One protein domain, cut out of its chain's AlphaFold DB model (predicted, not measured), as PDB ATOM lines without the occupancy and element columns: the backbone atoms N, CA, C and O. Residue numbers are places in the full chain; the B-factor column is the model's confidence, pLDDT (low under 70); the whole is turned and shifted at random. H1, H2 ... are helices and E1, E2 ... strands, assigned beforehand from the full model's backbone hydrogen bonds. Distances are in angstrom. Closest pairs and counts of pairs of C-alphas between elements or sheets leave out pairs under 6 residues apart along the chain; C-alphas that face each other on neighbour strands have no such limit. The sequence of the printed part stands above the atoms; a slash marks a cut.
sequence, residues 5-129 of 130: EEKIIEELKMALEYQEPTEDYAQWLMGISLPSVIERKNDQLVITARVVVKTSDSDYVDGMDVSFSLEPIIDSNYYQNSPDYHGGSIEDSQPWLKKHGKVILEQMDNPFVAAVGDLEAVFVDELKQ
ATOM      1  N   GLU A   5      54.146  45.121  48.357       91.25
ATOM      2  CA  GLU A   5      52.935  44.513  47.793       91.25
ATOM      3  C   GLU A   5      53.000  44.459  46.261       91.25
ATOM      4  O   GLU A   5      52.768  43.400  45.688       91.25
ATOM      5  N   GLU A   6      53.399  45.554  45.605       91.94
ATOM      6  CA  GLU A   6      53.582  45.598  44.145       91.94
ATOM      7  C   GLU A   6      54.624  44.578  43.671       91.94
ATOM      8  O   GLU A   6      54.374  43.860  42.710       91.94
ATOM      9  N   LYS A   7      55.745  44.433  44.392       91.56
ATOM     10  CA  LYS A   7      56.766  43.425  44.062       91.56
ATOM     11  C   LYS A   7      56.246  41.994  44.177       91.56
ATOM     12  O   LYS A   7      56.543  41.179  43.318       91.56
ATOM     13  N   ILE A   8      55.471  41.680  45.221       91.94
ATOM     14  CA  ILE A   8      54.846  40.354  45.352       91.94
ATOM     15  C   ILE A   8      53.899  40.095  44.182       91.94
ATOM     16  O   ILE A   8      53.915  39.003  43.622       91.94
ATOM     17  N   ILE A   9      53.081  41.086  43.816       94.56
ATOM     18  CA  ILE A   9      52.163  40.960  42.682       94.56
ATOM     19  C   ILE A   9      52.960  40.694  41.402       94.56
ATOM     20  O   ILE A   9      52.636  39.750  40.695       94.56
ATOM     21  N   GLU A  10      54.008  41.469  41.121       93.75
ATOM     22  CA  GLU A  10      54.857  41.291  39.935       93.75
ATOM     23  C   GLU A  10      55.499  39.896  39.876       93.75
ATOM     24  O   GLU A  10      55.387  39.220  38.855       93.75
ATOM     25  N   GLU A  11      56.109  39.431  40.970       92.88
ATOM     26  CA  GLU A  11      56.724  38.097  41.048       92.88
ATOM     27  C   GLU A  11      55.699  36.979  40.828       92.88
ATOM     28  O   GLU A  11      55.934  36.051  40.053       92.88
ATOM     29  N   LEU A  12      54.523  37.082  41.457       94.88
ATOM     30  CA  LEU A  12      53.447  36.115  41.248       94.88
ATOM     31  C   LEU A  12      52.934  36.155  39.812       94.88
ATOM     32  O   LEU A  12      52.643  35.099  39.257       94.88
ATOM     33  N   LYS A  13      52.830  37.342  39.201       95.06
ATOM     34  CA  LYS A  13      52.357  37.469  37.822       95.06
ATOM     35  C   LYS A  13      53.302  36.784  36.856       95.06
ATOM     36  O   LYS A  13      52.868  35.975  36.045       95.06
ATOM     37  N   MET A  14      54.599  37.040  37.001       93.00
ATOM     38  CA  MET A  14      55.631  36.389  36.193       93.00
ATOM     39  C   MET A  14      55.650  34.866  36.368       93.00
ATOM     40  O   MET A  14      55.965  34.153  35.418       93.00
ATOM     41  N   ALA A  15      55.349  34.366  37.569       93.25
ATOM     42  CA  ALA A  15      55.415  32.940  37.871       93.25
ATOM     43  C   ALA A  15      54.142  32.158  37.509       93.25
ATOM     44  O   ALA A  15      54.238  30.971  37.198       93.25
ATOM     45  N   LEU A  16      52.965  32.782  37.611       94.44
ATOM     46  CA  LEU A  16      51.676  32.082  37.598       94.44
ATOM     47  C   LEU A  16      50.721  32.552  36.501       94.44
ATOM     48  O   LEU A  16      49.770  31.828  36.211       94.44
ATOM     49  N   GLU A  17      50.919  33.726  35.905       95.12
ATOM     50  CA  GLU A  17      50.101  34.126  34.762       95.12
ATOM     51  C   GLU A  17      50.665  33.539  33.469       95.12
ATOM     52  O   GLU A  17      51.873  33.514  33.233       95.12
ATOM     53  N   TYR A  18      49.769  33.056  32.620       93.38
ATOM     54  CA  TYR A  18      50.118  32.470  31.339       93.38
ATOM     55  C   TYR A  18      48.975  32.683  30.354       93.38
ATOM     56  O   TYR A  18      47.813  32.471  30.692       93.38
ATOM     57  N   GLN A  19      49.305  33.061  29.127       92.50
ATOM     58  CA  GLN A  19      48.373  33.061  28.009       92.50
ATOM     59  C   GLN A  19      48.982  32.221  26.898       92.50
ATOM     60  O   GLN A  19      50.142  32.424  26.521       92.50
ATOM     61  N   GLU A  20      48.202  31.286  26.370       88.12
ATOM     62  CA  GLU A  20      48.636  30.527  25.215       88.12
ATOM     63  C   GLU A  20      48.610  31.429  23.967       88.12
ATOM     64  O   GLU A  20      47.611  32.100  23.717       88.12
ATOM     65  N   PRO A  21      49.688  31.505  23.164       80.25
ATOM     66  CA  PRO A  21      49.749  32.450  22.044       80.25
ATOM     67  C   PRO A  21      48.745  32.186  20.915       80.25
ATOM     68  O   PRO A  21      48.500  33.069  20.095       80.25
ATOM     69  N   THR A  22      48.243  30.956  20.810       71.94
ATOM     70  CA  THR A  22      47.459  30.470  19.664       71.94
ATOM     71  C   THR A  22      46.093  29.914  20.041       71.94
ATOM     72  O   THR A  22      45.317  29.592  19.145       71.94
ATOM     73  N   GLU A  23      45.808  29.788  21.334       71.94
ATOM     74  CA  GLU A  23      44.546  29.266  21.854       71.94
ATOM     75  C   GLU A  23      43.910  30.290  22.796       71.94
ATOM     76  O   GLU A  23      44.578  31.179  23.318       71.94
ATOM     77  N   ASP A  24      42.611  30.142  23.054       82.38
ATOM     78  CA  ASP A  24      41.876  30.998  23.995       82.38
ATOM     79  C   ASP A  24      42.143  30.615  25.471       82.38
ATOM     80  O   ASP A  24      41.431  31.048  26.388       82.38
ATOM     81  N   TYR A  25      43.167  29.790  25.727       91.19
ATOM     82  CA  TYR A  25      43.574  29.418  27.074       91.19
ATOM     83  C   TYR A  25      44.371  30.539  27.744       91.19
ATOM     84  O   TYR A  25      45.383  31.031  27.237       91.19
ATOM     85  N   ALA A  26      43.937  30.908  28.944       94.12
ATOM     86  CA  ALA A  26      44.668  31.806  29.812       94.12
ATOM     87  C   ALA A  26      44.505  31.389  31.270       94.12
ATOM     88  O   ALA A  26      43.422  30.989  31.690       94.12
ATOM     89  N   GLN A  27      45.567  31.562  32.044       95.12
ATOM     90  CA  GLN A  27      45.587  31.484  33.494       95.12
ATOM     91  C   GLN A  27      46.016  32.841  34.042       95.12
ATOM     92  O   GLN A  27      47.028  33.395  33.610       95.12
ATOM     93  N   TRP A  28      45.274  33.372  35.008       96.56
ATOM     94  CA  TRP A  28      45.626  34.628  35.659       96.56
ATOM     95  C   TRP A  28      45.461  34.568  37.172       96.56
ATOM     96  O   TRP A  28      44.744  33.725  37.721       96.56
ATOM     97  N   LEU A  29      46.131  35.494  37.856       97.06
ATOM     98  CA  LEU A  29      45.920  35.718  39.277       97.06
ATOM     99  C   LEU A  29      44.572  36.404  39.461       97.06
ATOM    100  O   LEU A  29      44.423  37.571  39.111       97.06
ATOM    101  N   MET A  30      43.603  35.707  40.044       96.12
ATOM    102  CA  MET A  30      42.305  36.300  40.351       96.12
ATOM    103  C   MET A  30      42.343  37.088  41.661       96.12
ATOM    104  O   MET A  30      41.663  38.102  41.807       96.12
ATOM    105  N   GLY A  31      43.145  36.647  42.630       96.38
ATOM    106  CA  GLY A  31      43.272  37.379  43.880       96.38
ATOM    107  C   GLY A  31      44.473  36.985  44.718       96.38
ATOM    108  O   GLY A  31      44.949  35.854  44.668       96.38
ATOM    109  N   ILE A  32      44.957  37.947  45.501       96.69
ATOM    110  CA  ILE A  32      46.068  37.755  46.434       96.69
ATOM    111  C   ILE A  32      45.709  38.403  47.764       96.69
ATOM    112  O   ILE A  32      45.304  39.567  47.810       96.69
ATOM    113  N   SER A  33      45.917  37.671  48.853       95.88
ATOM    114  CA  SER A  33      45.806  38.177  50.217       95.88
ATOM    115  C   SER A  33      47.105  37.959  50.980       95.88
ATOM    116  O   SER A  33      47.697  36.878  50.930       95.88
ATOM    117  N   LEU A  34      47.550  38.997  51.687       93.69
ATOM    118  CA  LEU A  34      48.717  38.944  52.558       93.69
ATOM    119  C   LEU A  34      48.304  38.932  54.030       93.69
ATOM    120  O   LEU A  34      47.442  39.723  54.431       93.69
ATOM    121  N   PRO A  35      48.954  38.104  54.863       90.69
ATOM    122  CA  PRO A  35      48.676  38.056  56.284       90.69
ATOM    123  C   PRO A  35      49.068  39.370  56.955       90.69
ATOM    124  O   PRO A  35      50.031  40.037  56.579       90.69
ATOM    125  N   SER A  36      48.345  39.727  58.014       80.06
ATOM    126  CA  SER A  36      48.685  40.893  58.842       80.06
ATOM    127  C   SER A  36      49.896  40.658  59.751       80.06
ATOM    128  O   SER A  36      50.381  41.597  60.379       80.06
ATOM    129  N   VAL A  37      50.366  39.411  59.857       79.62
ATOM    130  CA  VAL A  37      51.468  38.999  60.730       79.62
ATOM    131  C   VAL A  37      52.519  38.271  59.899       79.62
ATOM    132  O   VAL A  37      52.191  37.391  59.108       79.62
ATOM    133  N   ILE A  38      53.782  38.642  60.099       82.06
ATOM    134  CA  ILE A  38      54.943  37.988  59.492       82.06
ATOM    135  C   ILE A  38      55.354  36.821  60.389       82.06
ATOM    136  O   ILE A  38      55.527  36.992  61.598       82.06
ATOM    137  N   GLU A  39      55.523  35.641  59.804       82.75
ATOM    138  CA  GLU A  39      55.946  34.444  60.523       82.75
ATOM    139  C   GLU A  39      57.474  34.357  60.574       82.75
ATOM    140  O   GLU A  39      58.178  34.879  59.710       82.75
ATOM    141  N   ARG A  40      58.011  33.658  61.578       79.19
ATOM    142  CA  ARG A  40      59.431  33.293  61.619       79.19
ATOM    143  C   ARG A  40      59.566  31.786  61.441       79.19
ATOM    144  O   ARG A  40      59.121  31.032  62.302       79.19
ATOM    145  N   LYS A  41      60.195  31.351  60.349       76.69
ATOM    146  CA  LYS A  41      60.481  29.939  60.042       76.69
ATOM    147  C   LYS A  41      61.981  29.772  59.846       76.69
ATOM    148  O   LYS A  41      62.571  30.499  59.058       76.69
ATOM    149  N   ASN A  42      62.598  28.836  60.571       79.75
ATOM    150  CA  ASN A  42      64.038  28.542  60.481       79.75
ATOM    151  C   ASN A  42      64.922  29.805  60.540       79.75
ATOM    152  O   ASN A  42      65.779  30.023  59.690       79.75
ATOM    153  N   ASP A  43      64.655  30.669  61.524       79.81
ATOM    154  CA  ASP A  43      65.311  31.969  61.719       79.81
ATOM    155  C   ASP A  43      65.111  33.029  60.624       79.81
ATOM    156  O   ASP A  43      65.581  34.154  60.785       79.81
ATOM    157  N   GLN A  44      64.330  32.741  59.586       77.88
ATOM    158  CA  GLN A  44      63.971  33.690  58.538       77.88
ATOM    159  C   GLN A  44      62.556  34.231  58.737       77.88
ATOM    160  O   GLN A  44      61.654  33.525  59.192       77.88
ATOM    161  N   LEU A  45      62.369  35.507  58.407       81.06
ATOM    162  CA  LEU A  45      61.051  36.134  58.365       81.06
ATOM    163  C   LEU A  45      60.390  35.802  57.025       81.06
ATOM    164  O   LEU A  45      60.976  36.047  55.968       81.06
ATOM    165  N   VAL A  46      59.192  35.229  57.101       85.12
ATOM    166  CA  VAL A  46      58.440  34.684  55.972       85.12
ATOM    167  C   VAL A  46      57.036  35.277  55.953       85.12
ATOM    168  O   VAL A  46      56.368  35.379  56.983       85.12
ATOM    169  N   ILE A  47      56.582  35.645  54.761       88.50
ATOM    170  CA  ILE A  47      55.206  36.048  54.479       88.50
ATOM    171  C   ILE A  47      54.614  35.003  53.546       88.50
ATOM    172  O   ILE A  47      55.163  34.761  52.477       88.50
ATOM    173  N   THR A  48      53.496  34.390  53.931       89.88
ATOM    174  CA  THR A  48      52.791  33.445  53.059       89.88
ATOM    175  C   THR A  48      51.577  34.122  52.439       89.88
ATOM    176  O   THR A  48      50.579  34.358  53.114       89.88
ATOM    177  N   ALA A  49      51.671  34.444  51.153       92.25
ATOM    178  CA  ALA A  49      50.558  34.939  50.365       92.25
ATOM    179  C   ALA A  49      49.544  33.819  50.119       92.25
ATOM    180  O   ALA A  49      49.908  32.696  49.763       92.25
ATOM    181  N   ARG A  50      48.264  34.144  50.291       93.88
ATOM    182  CA  ARG A  50      47.140  33.329  49.832       93.88
ATOM    183  C   ARG A  50      46.783  33.791  48.435       93.88
ATOM    184  O   ARG A  50      46.420  34.951  48.257       93.88
ATOM    185  N   VAL A  51      46.922  32.908  47.462       95.19
ATOM    186  CA  VAL A  51      46.757  33.226  46.045       95.19
ATOM    187  C   VAL A  51      45.608  32.405  45.492       95.19
ATOM    188  O   VAL A  51      45.450  31.244  45.854       95.19
ATOM    189  N   VAL A  52      44.806  33.012  44.627       95.31
ATOM    190  CA  VAL A  52      43.767  32.332  43.861       95.31
ATOM    191  C   VAL A  52      44.043  32.551  42.382       95.31
ATOM    192  O   VAL A  52      44.204  33.695  41.949       95.31
ATOM    193  N   VAL A  53      44.090  31.462  41.622       95.19
ATOM    194  CA  VAL A  53      44.254  31.469  40.165       95.19
ATOM    195  C   VAL A  53      42.958  31.059  39.483       95.19
ATOM    196  O   VAL A  53      42.184  30.255  40.008       95.19
ATOM    197  N   LYS A  54      42.727  31.628  38.304       95.06
ATOM    198  CA  LYS A  54      41.589  31.320  37.441       95.06
ATOM    199  C   LYS A  54      42.109  30.971  36.057       95.06
ATOM    200  O   LYS A  54      43.026  31.628  35.566       95.06
ATOM    201  N   THR A  55      41.509  29.963  35.440       93.75
ATOM    202  CA  THR A  55      41.747  29.604  34.039       93.75
ATOM    203  C   THR A  55      40.551  30.012  33.180       93.75
ATOM    204  O   THR A  55      39.446  30.200  33.692       93.75
ATOM    205  N   SER A  56      40.726  30.200  31.874       91.81
ATOM    206  CA  SER A  56      39.625  30.586  30.977       91.81
ATOM    207  C   SER A  56      38.646  29.446  30.680       91.81
ATOM    208  O   SER A  56      37.509  29.712  30.303       91.81
ATOM    209  N   ASP A  57      39.055  28.197  30.887       89.69
ATOM    210  CA  ASP A  57      38.327  26.980  30.509       89.69
ATOM    211  C   ASP A  57      37.504  26.342  31.643       89.69
ATOM    212  O   ASP A  57      36.717  25.426  31.396       89.69
ATOM    213  N   SER A  58      37.659  26.817  32.880       88.81
ATOM    214  CA  SER A  58      36.999  26.264  34.066       88.81
ATOM    215  C   SER A  58      36.183  27.324  34.785       88.81
ATOM    216  O   SER A  58      36.690  28.407  35.034       88.81
ATOM    217  N   ASP A  59      34.958  27.025  35.214       88.62
ATOM    218  CA  ASP A  59      34.180  27.933  36.078       88.62
ATOM    219  C   ASP A  59      34.716  27.995  37.525       88.62
ATOM    220  O   ASP A  59      34.288  28.834  38.320       88.62
ATOM    221  N   TYR A  60      35.663  27.119  37.871       91.69
ATOM    222  CA  TYR A  60      36.254  27.009  39.204       91.69
ATOM    223  C   TYR A  60      37.609  27.712  39.296       91.69
ATOM    224  O   TYR A  60      38.238  28.053  38.293       91.69
ATOM    225  N   VAL A  61      38.056  27.918  40.532       92.75
ATOM    226  CA  VAL A  61      39.353  28.513  40.862       92.75
ATOM    227  C   VAL A  61      40.165  27.605  41.759       92.75
ATOM    228  O   VAL A  61      39.603  26.876  42.579       92.75
ATOM    229  N   ASP A  62      41.483  27.746  41.677       90.56
ATOM    230  CA  ASP A  62      42.430  27.036  42.528       90.56
ATOM    231  C   ASP A  62      43.098  28.000  43.507       90.56
ATOM    232  O   ASP A  62      43.530  29.094  43.139       90.56
ATOM    233  N   GLY A  63      43.177  27.599  44.775       90.00
ATOM    234  CA  GLY A  63      43.909  28.339  45.801       90.00
ATOM    235  C   GLY A  63      45.289  27.745  46.031       90.00
ATOM    236  O   GLY A  63      45.475  26.536  45.944       90.00
ATOM    237  N   MET A  64      46.256  28.594  46.363       90.00
ATOM    238  CA  MET A  64      47.614  28.178  46.693       90.00
ATOM    239  C   MET A  64      48.256  29.087  47.743       90.00
ATOM    240  O   MET A  64      47.928  30.269  47.870       90.00
ATOM    241  N   ASP A  65      49.210  28.517  48.476       89.94
ATOM    242  CA  ASP A  65      49.982  29.194  49.511       89.94
ATOM    243  C   ASP A  65      51.413  29.422  49.022       89.94
ATOM    244  O   ASP A  65      52.192  28.477  48.887       89.94
ATOM    245  N   VAL A  66      51.787  30.682  48.794       88.75
ATOM    246  CA  VAL A  66      53.116  31.039  48.279       88.75
ATOM    247  C   VAL A  66      53.897  31.790  49.346       88.75
ATOM    248  O   VAL A  66      53.483  32.851  49.806       88.75
ATOM    249  N   SER A  67      55.029  31.228  49.766       87.75
ATOM    250  CA  SER A  67      55.881  31.833  50.793       87.75
ATOM    251  C   SER A  67      56.987  32.685  50.175       87.75
ATOM    252  O   SER A  67      57.671  32.249  49.253       87.75
ATOM    253  N   PHE A  68      57.178  33.871  50.745       82.38
ATOM    254  CA  PHE A  68      58.220  34.834  50.415       82.38
ATOM    255  C   PHE A  68      59.103  35.050  51.635       82.38
ATOM    256  O   PHE A  68      58.593  35.292  52.734       82.38
ATOM    257  N   SER A  69      60.422  35.027  51.455       75.62
ATOM    258  CA  SER A  69      61.309  35.639  52.447       75.62
ATOM    259  C   SER A  69      61.186  37.173  52.391       75.62
ATOM    260  O   SER A  69      60.592  37.724  51.465       75.62
ATOM    261  N   LEU A  70      61.712  37.904  53.381       65.25
ATOM    262  CA  LEU A  70      61.700  39.381  53.336       65.25
ATOM    263  C   LEU A  70      62.491  39.986  52.158       65.25
ATOM    264  O   LEU A  70      62.329  41.168  51.858       65.25
ATOM    265  N   GLU A  71      63.291  39.177  51.464       61.53
ATOM    266  CA  GLU A  71      63.579  39.370  50.043       61.53
ATOM    267  C   GLU A  71      62.558  38.527  49.256       61.53
ATOM    268  O   GLU A  71      62.517  37.318  49.494       61.53
ATOM    269  N   PRO A  72      61.699  39.115  48.396       56.69
ATOM    270  CA  PRO A  72      60.545  38.438  47.797       56.69
ATOM    271  C   PRO A  72      60.967  37.424  46.723       56.69
ATOM    272  O   PRO A  72      60.717  37.597  45.540       56.69
ATOM    273  N   ILE A  73      61.628  36.358  47.150       64.69
ATOM    274  CA  ILE A  73      62.010  35.205  46.350       64.69
ATOM    275  C   ILE A  73      61.044  34.089  46.743       64.69
ATOM    276  O   ILE A  73      60.907  33.774  47.929       64.69
ATOM    277  N   ILE A  74      60.344  33.538  45.753       63.19
ATOM    278  CA  ILE A  74      59.396  32.436  45.937       63.19
ATOM    279  C   ILE A  74      60.154  31.187  46.410       63.19
ATOM    280  O   ILE A  74      61.197  30.836  45.854       63.19
ATOM    281  N   ASP A  75      59.614  30.486  47.412       67.50
ATOM    282  CA  ASP A  75      60.082  29.141  47.765       67.50
ATOM    283  C   ASP A  75      59.929  28.202  46.558       67.50
ATOM    284  O   ASP A  75      58.820  27.935  46.098       67.50
ATOM    285  N   SER A  76      61.040  27.658  46.056       68.12
ATOM    286  CA  SER A  76      61.048  26.790  44.876       68.12
ATOM    287  C   SER A  76      60.237  25.502  45.044       68.12
ATOM    288  O   SER A  76      59.934  24.853  44.050       68.12
ATOM    289  N   ASN A  77      59.892  25.112  46.276       68.00
ATOM    290  CA  ASN A  77      59.064  23.939  46.564       68.00
ATOM    291  C   ASN A  77      57.586  24.286  46.800       68.00
ATOM    292  O   ASN A  77      56.850  23.434  47.296       68.00
ATOM    293  N   TYR A  78      57.128  25.498  46.462       64.62
ATOM    294  CA  TYR A  78      55.768  25.951  46.786       64.62
ATOM    295  C   TYR A  78      54.663  24.997  46.303       64.62
ATOM    296  O   TYR A  78      53.680  24.805  47.008       64.62
ATOM    297  N   TYR A  79      54.855  24.325  45.164       61.44
ATOM    298  CA  TYR A  79      53.921  23.331  44.624       61.44
ATOM    299  C   TYR A  79      53.724  22.092  45.519       61.44
ATOM    300  O   TYR A  79      52.766  21.348  45.336       61.44
ATOM    301  N   GLN A  80      54.634  21.836  46.466       62.78
ATOM    302  CA  GLN A  80      54.544  20.724  47.420       62.78
ATOM    303  C   GLN A  80      53.802  21.110  48.704       62.78
ATOM    304  O   GLN A  80      53.395  20.230  49.466       62.78
ATOM    305  N   ASN A  81      53.618  22.409  48.959       60.59
ATOM    306  CA  ASN A  81      52.841  22.876  50.096       60.59
ATOM    307  C   ASN A  81      51.364  22.665  49.770       60.59
ATOM    308  O   ASN A  81      50.836  23.280  48.849       60.59
ATOM    309  N   SER A  82      50.697  21.775  50.507       50.06
ATOM    310  CA  SER A  82      49.249  21.594  50.376       50.06
ATOM    311  C   SER A  82      48.547  22.841  50.925       50.06
ATOM    312  O   SER A  82      48.674  23.099  52.125       50.06
ATOM    313  N   PRO A  83      47.852  23.634  50.094       54.28
ATOM    314  CA  PRO A  83      47.127  24.796  50.581       54.28
ATOM    315  C   PRO A  83      45.910  24.356  51.400       54.28
ATOM    316  O   PRO A  83      45.301  23.326  51.121       54.28
ATOM    317  N   ASP A  84      45.508  25.179  52.372       56.09
ATOM    318  CA  ASP A  84      44.271  24.973  53.151       56.09
ATOM    319  C   ASP A  84      42.993  25.080  52.283       56.09
ATOM    320  O   ASP A  84      41.898  24.750  52.743       56.09
ATOM    321  N   TYR A  85      43.103  25.551  51.033       54.28
ATOM    322  CA  TYR A  85      41.995  25.683  50.084       54.28
ATOM    323  C   TYR A  85      42.230  24.821  48.842       54.28
ATOM    324  O   TYR A  85      43.101  25.110  48.028       54.28
ATOM    325  N   HIS A  86      41.414  23.779  48.685       62.28
ATOM    326  CA  HIS A  86      41.496  22.784  47.607       62.28
ATOM    327  C   HIS A  86      40.697  23.173  46.347       62.28
ATOM    328  O   HIS A  86      40.160  22.304  45.662       62.28
ATOM    329  N   GLY A  87      40.598  24.471  46.061       64.06
ATOM    330  CA  GLY A  87      39.785  24.988  44.962       64.06
ATOM    331  C   GLY A  87      38.282  25.018  45.270       64.06
ATOM    332  O   GLY A  87      37.813  24.474  46.273       64.06
ATOM    333  N   GLY A  88      37.524  25.726  44.433       80.00
ATOM    334  CA  GLY A  88      36.087  25.933  44.626       80.00
ATOM    335  C   GLY A  88      35.501  26.974  43.679       80.00
ATOM    336  O   GLY A  88      36.078  27.266  42.632       80.00
ATOM    337  N   SER A  89      34.339  27.522  44.032       89.75
ATOM    338  CA  SER A  89      33.723  28.601  43.255       89.75
ATOM    339  C   SER A  89      34.468  29.927  43.444       89.75
ATOM    340  O   SER A  89      35.200  30.128  44.420       89.75
ATOM    341  N   ILE A  90      34.245  30.854  42.516       90.44
ATOM    342  CA  ILE A  90      34.705  32.239  42.640       90.44
ATOM    343  C   ILE A  90      34.069  32.901  43.875       90.44
ATOM    344  O   ILE A  90      34.729  33.644  44.604       90.44
ATOM    345  N   GLU A  91      32.791  32.628  44.142       90.62
ATOM    346  CA  GLU A  91      32.065  33.183  45.282       90.62
ATOM    347  C   GLU A  91      32.670  32.756  46.622       90.62
ATOM    348  O   GLU A  91      32.709  33.562  47.553       90.62
ATOM    349  N   ASP A  92      33.173  31.523  46.718       89.19
ATOM    350  CA  ASP A  92      33.772  30.975  47.939       89.19
ATOM    351  C   ASP A  92      35.208  31.469  48.167       89.19
ATOM    352  O   ASP A  92      35.648  31.633  49.312       89.19
ATOM    353  N   SER A  93      35.950  31.771  47.098       90.06
ATOM    354  CA  SER A  93      37.346  32.200  47.215       90.06
ATOM    355  C   SER A  93      37.484  33.624  47.764       90.06
ATOM    356  O   SER A  93      38.441  33.940  48.473       90.06
ATOM    357  N   GLN A  94      36.520  34.499  47.470       90.69
ATOM    358  CA  GLN A  94      36.504  35.890  47.929       90.69
ATOM    359  C   GLN A  94      36.465  36.043  49.464       90.69
ATOM    360  O   GLN A  94      37.313  36.751  50.024       90.69
ATOM    361  N   PRO A  95      35.529  35.409  50.202       91.31
ATOM    362  CA  PRO A  95      35.542  35.438  51.661       91.31
ATOM    363  C   PRO A  95      36.762  34.715  52.242       91.31
ATOM    364  O   PRO A  95      37.259  35.137  53.288       91.31
ATOM    365  N   TRP A  96      37.283  33.681  51.571       89.88
ATOM    366  CA  TRP A  96      38.522  33.020  51.981       89.88
ATOM    367  C   TRP A  96      39.715  33.992  51.962       89.88
ATOM    368  O   TRP A  96      40.343  34.199  53.002       89.88
ATOM    369  N   LEU A  97      39.959  34.694  50.848       92.62
ATOM    370  CA  LEU A  97      41.023  35.705  50.733       92.62
ATOM    371  C   LEU A  97      40.920  36.785  51.824       92.62
ATOM    372  O   LEU A  97      41.909  37.106  52.489       92.62
ATOM    373  N   LYS A  98      39.711  37.306  52.061       92.00
ATOM    374  CA  LYS A  98      39.448  38.348  53.071       92.00
ATOM    375  C   LYS A  98      39.684  37.870  54.505       92.00
ATOM    376  O   LYS A  98      40.078  38.662  55.355       92.00
ATOM    377  N   LYS A  99      39.468  36.583  54.794       90.56
ATOM    378  CA  LYS A  99      39.714  36.001  56.123       90.56
ATOM    379  C   LYS A  99      41.206  35.934  56.465       90.56
ATOM    380  O   LYS A  99      41.557  35.983  57.642       90.56
ATOM    381  N   HIS A 100      42.071  35.807  55.461       85.88
ATOM    382  CA  HIS A 100      43.501  35.572  55.665       85.88
ATOM    383  C   HIS A 100      44.356  36.842  55.742       85.88
ATOM    384  O   HIS A 100      45.525  36.749  56.109       85.88
ATOM    385  N   GLY A 101      43.776  38.018  55.494       90.06
ATOM    386  CA  GLY A 101      44.445  39.291  55.726       90.06
ATOM    387  C   GLY A 101      44.023  40.378  54.748       90.06
ATOM    388  O   GLY A 101      42.845  40.513  54.417       90.06
ATOM    389  N   LYS A 102      44.987  41.201  54.330       94.56
ATOM    390  CA  LYS A 102      44.747  42.297  53.393       94.56
ATOM    391  C   LYS A 102      44.758  41.744  51.973       94.56
ATOM    392  O   LYS A 102      45.793  41.280  51.505       94.56
ATOM    393  N   VAL A 103      43.632  41.867  51.279       95.94
ATOM    394  CA  VAL A 103      43.563  41.632  49.833       95.94
ATOM    395  C   VAL A 103      44.329  42.749  49.124       95.94
ATOM    396  O   VAL A 103      44.028  43.927  49.321       95.94
ATOM    397  N   ILE A 104      45.345  42.375  48.349       95.56
ATOM    398  CA  ILE A 104      46.224  43.306  47.622       95.56
ATOM    399  C   ILE A 104      46.044  43.232  46.104       95.56
ATOM    400  O   ILE A 104      46.501  44.123  45.396       95.56
ATOM    401  N   LEU A 105      45.359  42.200  45.608       96.25
ATOM    402  CA  LEU A 105      44.951  42.063  44.214       96.25
ATOM    403  C   LEU A 105      43.559  41.432  44.161       96.25
ATOM    404  O   LEU A 105      43.308  40.451  44.862       96.25
ATOM    405  N   GLU A 106      42.701  41.977  43.303       95.12
ATOM    406  CA  GLU A 106      41.408  41.412  42.914       95.12
ATOM    407  C   GLU A 106      41.229  41.672  41.408       95.12
ATOM    408  O   GLU A 106      41.196  42.823  40.976       95.12
ATOM    409  N   GLN A 107      41.197  40.607  40.608       94.31
ATOM    410  CA  GLN A 107      41.172  40.632  39.142       94.31
ATOM    411  C   GLN A 107      40.205  39.548  38.646       94.31
ATOM    412  O   GLN A 107      40.591  38.431  38.308       94.31
ATOM    413  N   MET A 108      38.916  39.874  38.654       92.38
ATOM    414  CA  MET A 108      37.849  38.925  38.311       92.38
ATOM    415  C   MET A 108      37.845  38.578  36.823       92.38
ATOM    416  O   MET A 108      37.653  37.422  36.449       92.38
ATOM    417  N   ASP A 109      38.095  39.581  35.985       91.12
ATOM    418  CA  ASP A 109      38.090  39.434  34.536       91.12
ATOM    419  C   ASP A 109      39.450  38.970  34.022       91.12
ATOM    420  O   ASP A 109      40.491  39.354  34.563       91.12
ATOM    421  N   ASN A 110      39.436  38.203  32.930       90.25
ATOM    422  CA  ASN A 110      40.646  37.798  32.227       90.25
ATOM    423  C   ASN A 110      41.390  39.050  31.702       90.25
ATOM    424  O   ASN A 110      40.885  39.716  30.789       90.25
ATOM    425  N   PRO A 111      42.591  39.371  32.225       90.69
ATOM    426  CA  PRO A 111      43.317  40.586  31.858       90.69
ATOM    427  C   PRO A 111      43.849  40.552  30.418       90.69
ATOM    428  O   PRO A 111      44.196  41.594  29.865       90.69
ATOM    429  N   PHE A 112      43.887  39.375  29.791       87.12
ATOM    430  CA  PHE A 112      44.419  39.176  28.447       87.12
ATOM    431  C   PHE A 112      43.392  39.421  27.335       87.12
ATOM    432  O   PHE A 112      43.769  39.656  26.189       87.12
ATOM    433  N   VAL A 113      42.092  39.438  27.656       75.81
ATOM    434  CA  VAL A 113      41.020  39.681  26.668       75.81
ATOM    435  C   VAL A 113      40.985  41.150  26.227       75.81
ATOM    436  O   VAL A 113      40.668  41.448  25.077       75.81
ATOM    437  N   ALA A 114      41.382  42.080  27.101       55.88
ATOM    438  CA  ALA A 114      41.409  43.509  26.783       55.88
ATOM    439  C   ALA A 114      42.477  43.889  25.736       55.88
ATOM    440  O   ALA A 114      42.325  44.898  25.054       55.88
ATOM    441  N   ALA A 115      43.523  43.074  25.549       51.97
ATOM    442  CA  ALA A 115      44.604  43.377  24.607       51.97
ATOM    443  C   ALA A 115      44.206  43.211  23.126       51.97
ATOM    444  O   ALA A 115      44.870  43.757  22.247       51.97
ATOM    445  N   VAL A 116      43.120  42.489  22.828       49.06
ATOM    446  CA  VAL A 116      42.685  42.231  21.443       49.06
ATOM    447  C   VAL A 116      41.856  43.396  20.876       49.06
ATOM    448  O   VAL A 116      41.943  43.690  19.685       49.06
ATOM    449  N   GLY A 117      41.120  44.122  21.727       45.16
ATOM    450  CA  GLY A 117      40.270  45.245  21.305       45.16
ATOM    451  C   GLY A 117      41.044  46.471  20.806       45.16
ATOM    452  O   GLY A 117      40.592  47.148  19.883       45.16
ATOM    453  N   ASP A 118      42.236  46.725  21.354       44.66
ATOM    454  CA  ASP A 118      43.082  47.849  20.924       44.66
ATOM    455  C   ASP A 118      43.902  47.523  19.664       44.66
ATOM    456  O   ASP A 118      44.221  48.420  18.883       44.66
ATOM    457  N   LEU A 119      44.203  46.245  19.403       48.59
ATOM    458  CA  LEU A 119      44.888  45.821  18.177       48.59
ATOM    459  C   LEU A 119      43.961  45.881  16.953       48.59
ATOM    460  O   LEU A 119      44.385  46.372  15.907       48.59
ATOM    461  N   GLU A 120      42.691  45.474  17.072       46.97
ATOM    462  CA  GLU A 120      41.720  45.650  15.977       46.97
ATOM    463  C   GLU A 120      41.499  47.131  15.632       46.97
ATOM    464  O   GLU A 120      41.388  47.474  14.453       46.97
ATOM    465  N   ALA A 121      41.503  48.029  16.624       47.56
ATOM    466  CA  ALA A 121      41.376  49.466  16.382       47.56
ATOM    467  C   ALA A 121      42.558  50.034  15.573       47.56
ATOM    468  O   ALA A 121      42.348  50.853  14.677       47.56
ATOM    469  N   VAL A 122      43.785  49.559  15.824       50.28
ATOM    470  CA  VAL A 122      44.985  49.978  15.078       50.28
ATOM    471  C   VAL A 122      44.971  49.451  13.637       50.28
ATOM    472  O   VAL A 122      45.238  50.211  12.707       50.28
ATOM    473  N   PHE A 123      44.589  48.187  13.413       50.94
ATOM    474  CA  PHE A 123      44.542  47.613  12.058       50.94
ATOM    475  C   PHE A 123      43.432  48.210  11.177       50.94
ATOM    476  O   PHE A 123      43.606  48.351   9.963       50.94
ATOM    477  N   VAL A 124      42.288  48.580  11.761       54.72
ATOM    478  CA  VAL A 124      41.176  49.193  11.015       54.72
ATOM    479  C   VAL A 124      41.507  50.620  10.564       54.72
ATOM    480  O   VAL A 124      41.038  51.036   9.500       54.72
ATOM    481  N   ASP A 125      42.317  51.363  11.320       51.88
ATOM    482  CA  ASP A 125      42.725  52.723  10.946       51.88
ATOM    483  C   ASP A 125      43.794  52.744   9.842       51.88
ATOM    484  O   ASP A 125      43.729  53.606   8.961       51.88
ATOM    485  N   GLU A 126      44.718  51.775   9.797       52.53
ATOM    486  CA  GLU A 126      45.709  51.680   8.711       52.53
ATOM    487  C   GLU A 126      45.075  51.295   7.361       52.53
ATOM    488  O   GLU A 126      45.447  51.837   6.320       52.53
ATOM    489  N   LEU A 127      44.062  50.422   7.356       52.97
ATOM    490  CA  LEU A 127      43.366  50.008   6.127       52.97
ATOM    491  C   LEU A 127      42.442  51.083   5.538       52.97
ATOM    492  O   LEU A 127      42.122  51.021   4.353       52.97
ATOM    493  N   LYS A 128      42.009  52.070   6.330       53.19
ATOM    494  CA  LYS A 128      41.182  53.197   5.854       53.19
ATOM    495  C   LYS A 128      41.995  54.358   5.278       53.19
ATOM    496  O   LYS A 128      41.399  55.313   4.780       53.19
ATOM    497  N   GLN A 129      43.325  54.302   5.365       52.88
ATOM    498  CA  GLN A 129      44.234  55.327   4.840       52.88
ATOM    499  C   GLN A 129      44.917  54.931   3.513       52.88
ATOM    500  O   GLN A 129      45.738  55.701   3.010       52.88
TER     501      GLN A 129
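What this domain is: This is residues 5 to 129 of the 130 residues of an uncharacterized protein of Acetobacterium sp. MES1 (UniProt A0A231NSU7). A strongly twisted sheet of five antiparallel strands has helix H1 over one face and helix H2 over the other, while helix H3 sticks out from this body as a free arm. The printed part has 125 residues, with three named helices and five named strands in the order H1 E1 E2 E3 E4 H2 E5 H3, mixed in class. The sheet is branched at E3. The whole is loose, with a radius of gyration of the C-alphas of 17.3 A, and spans 65 by 30 by 24 A.

How they stand to each other: H1, residues 5 to 16, is on the sheet; its closest C-alphas to E1, residues 26 to 34, are those of Lys 13 and Leu 29, 6.8 A apart. E3, residues 44 to 55, lies on one side of E1 and E5, residues 102 to 106, on the other side; within hydrogen-bond range are N 30 and O 52, 2.8 A, and N 34 and O 102, 2.9 A. E2, residues 39 to 41, E3 and E4, residues 61 to 69, form a meander, each strand the antiparallel neighbour of the one before, with N 39 and O 46 at 3.0 A and N 49 and O 66 at 2.8 A. H2, residues 90 to 100, is on the opposite face from H1, at a height over the sheet of 8.7 A; the closest C-alphas of H2 and E1 are those of Leu 97 and Ser 33, 5.4 A apart. H3, residues 114 to 127, is not on the sheet. In H1 every O i to N i+4 pair is within hydrogen-bond range, in H2 6 of 7, in H3 8 of 10.

Where its parts are: H1 begins at C-alpha 5 (52.935, 44.513, 47.793). E3 measures 33.3 A, E4 25.8 A, E1 24.2 A and H3 21.7 A, which ends at C-alpha 127 (43.366, 50.008, 6.127).

The domain as a whole: Residues 114 to 129 stand free; the body without them spans 45 by 28 by 25 A. The printed part has no cut, and the link from E4 to H2 is long. Residues 70 to 87 and 114 to 129 have pLDDT under 70.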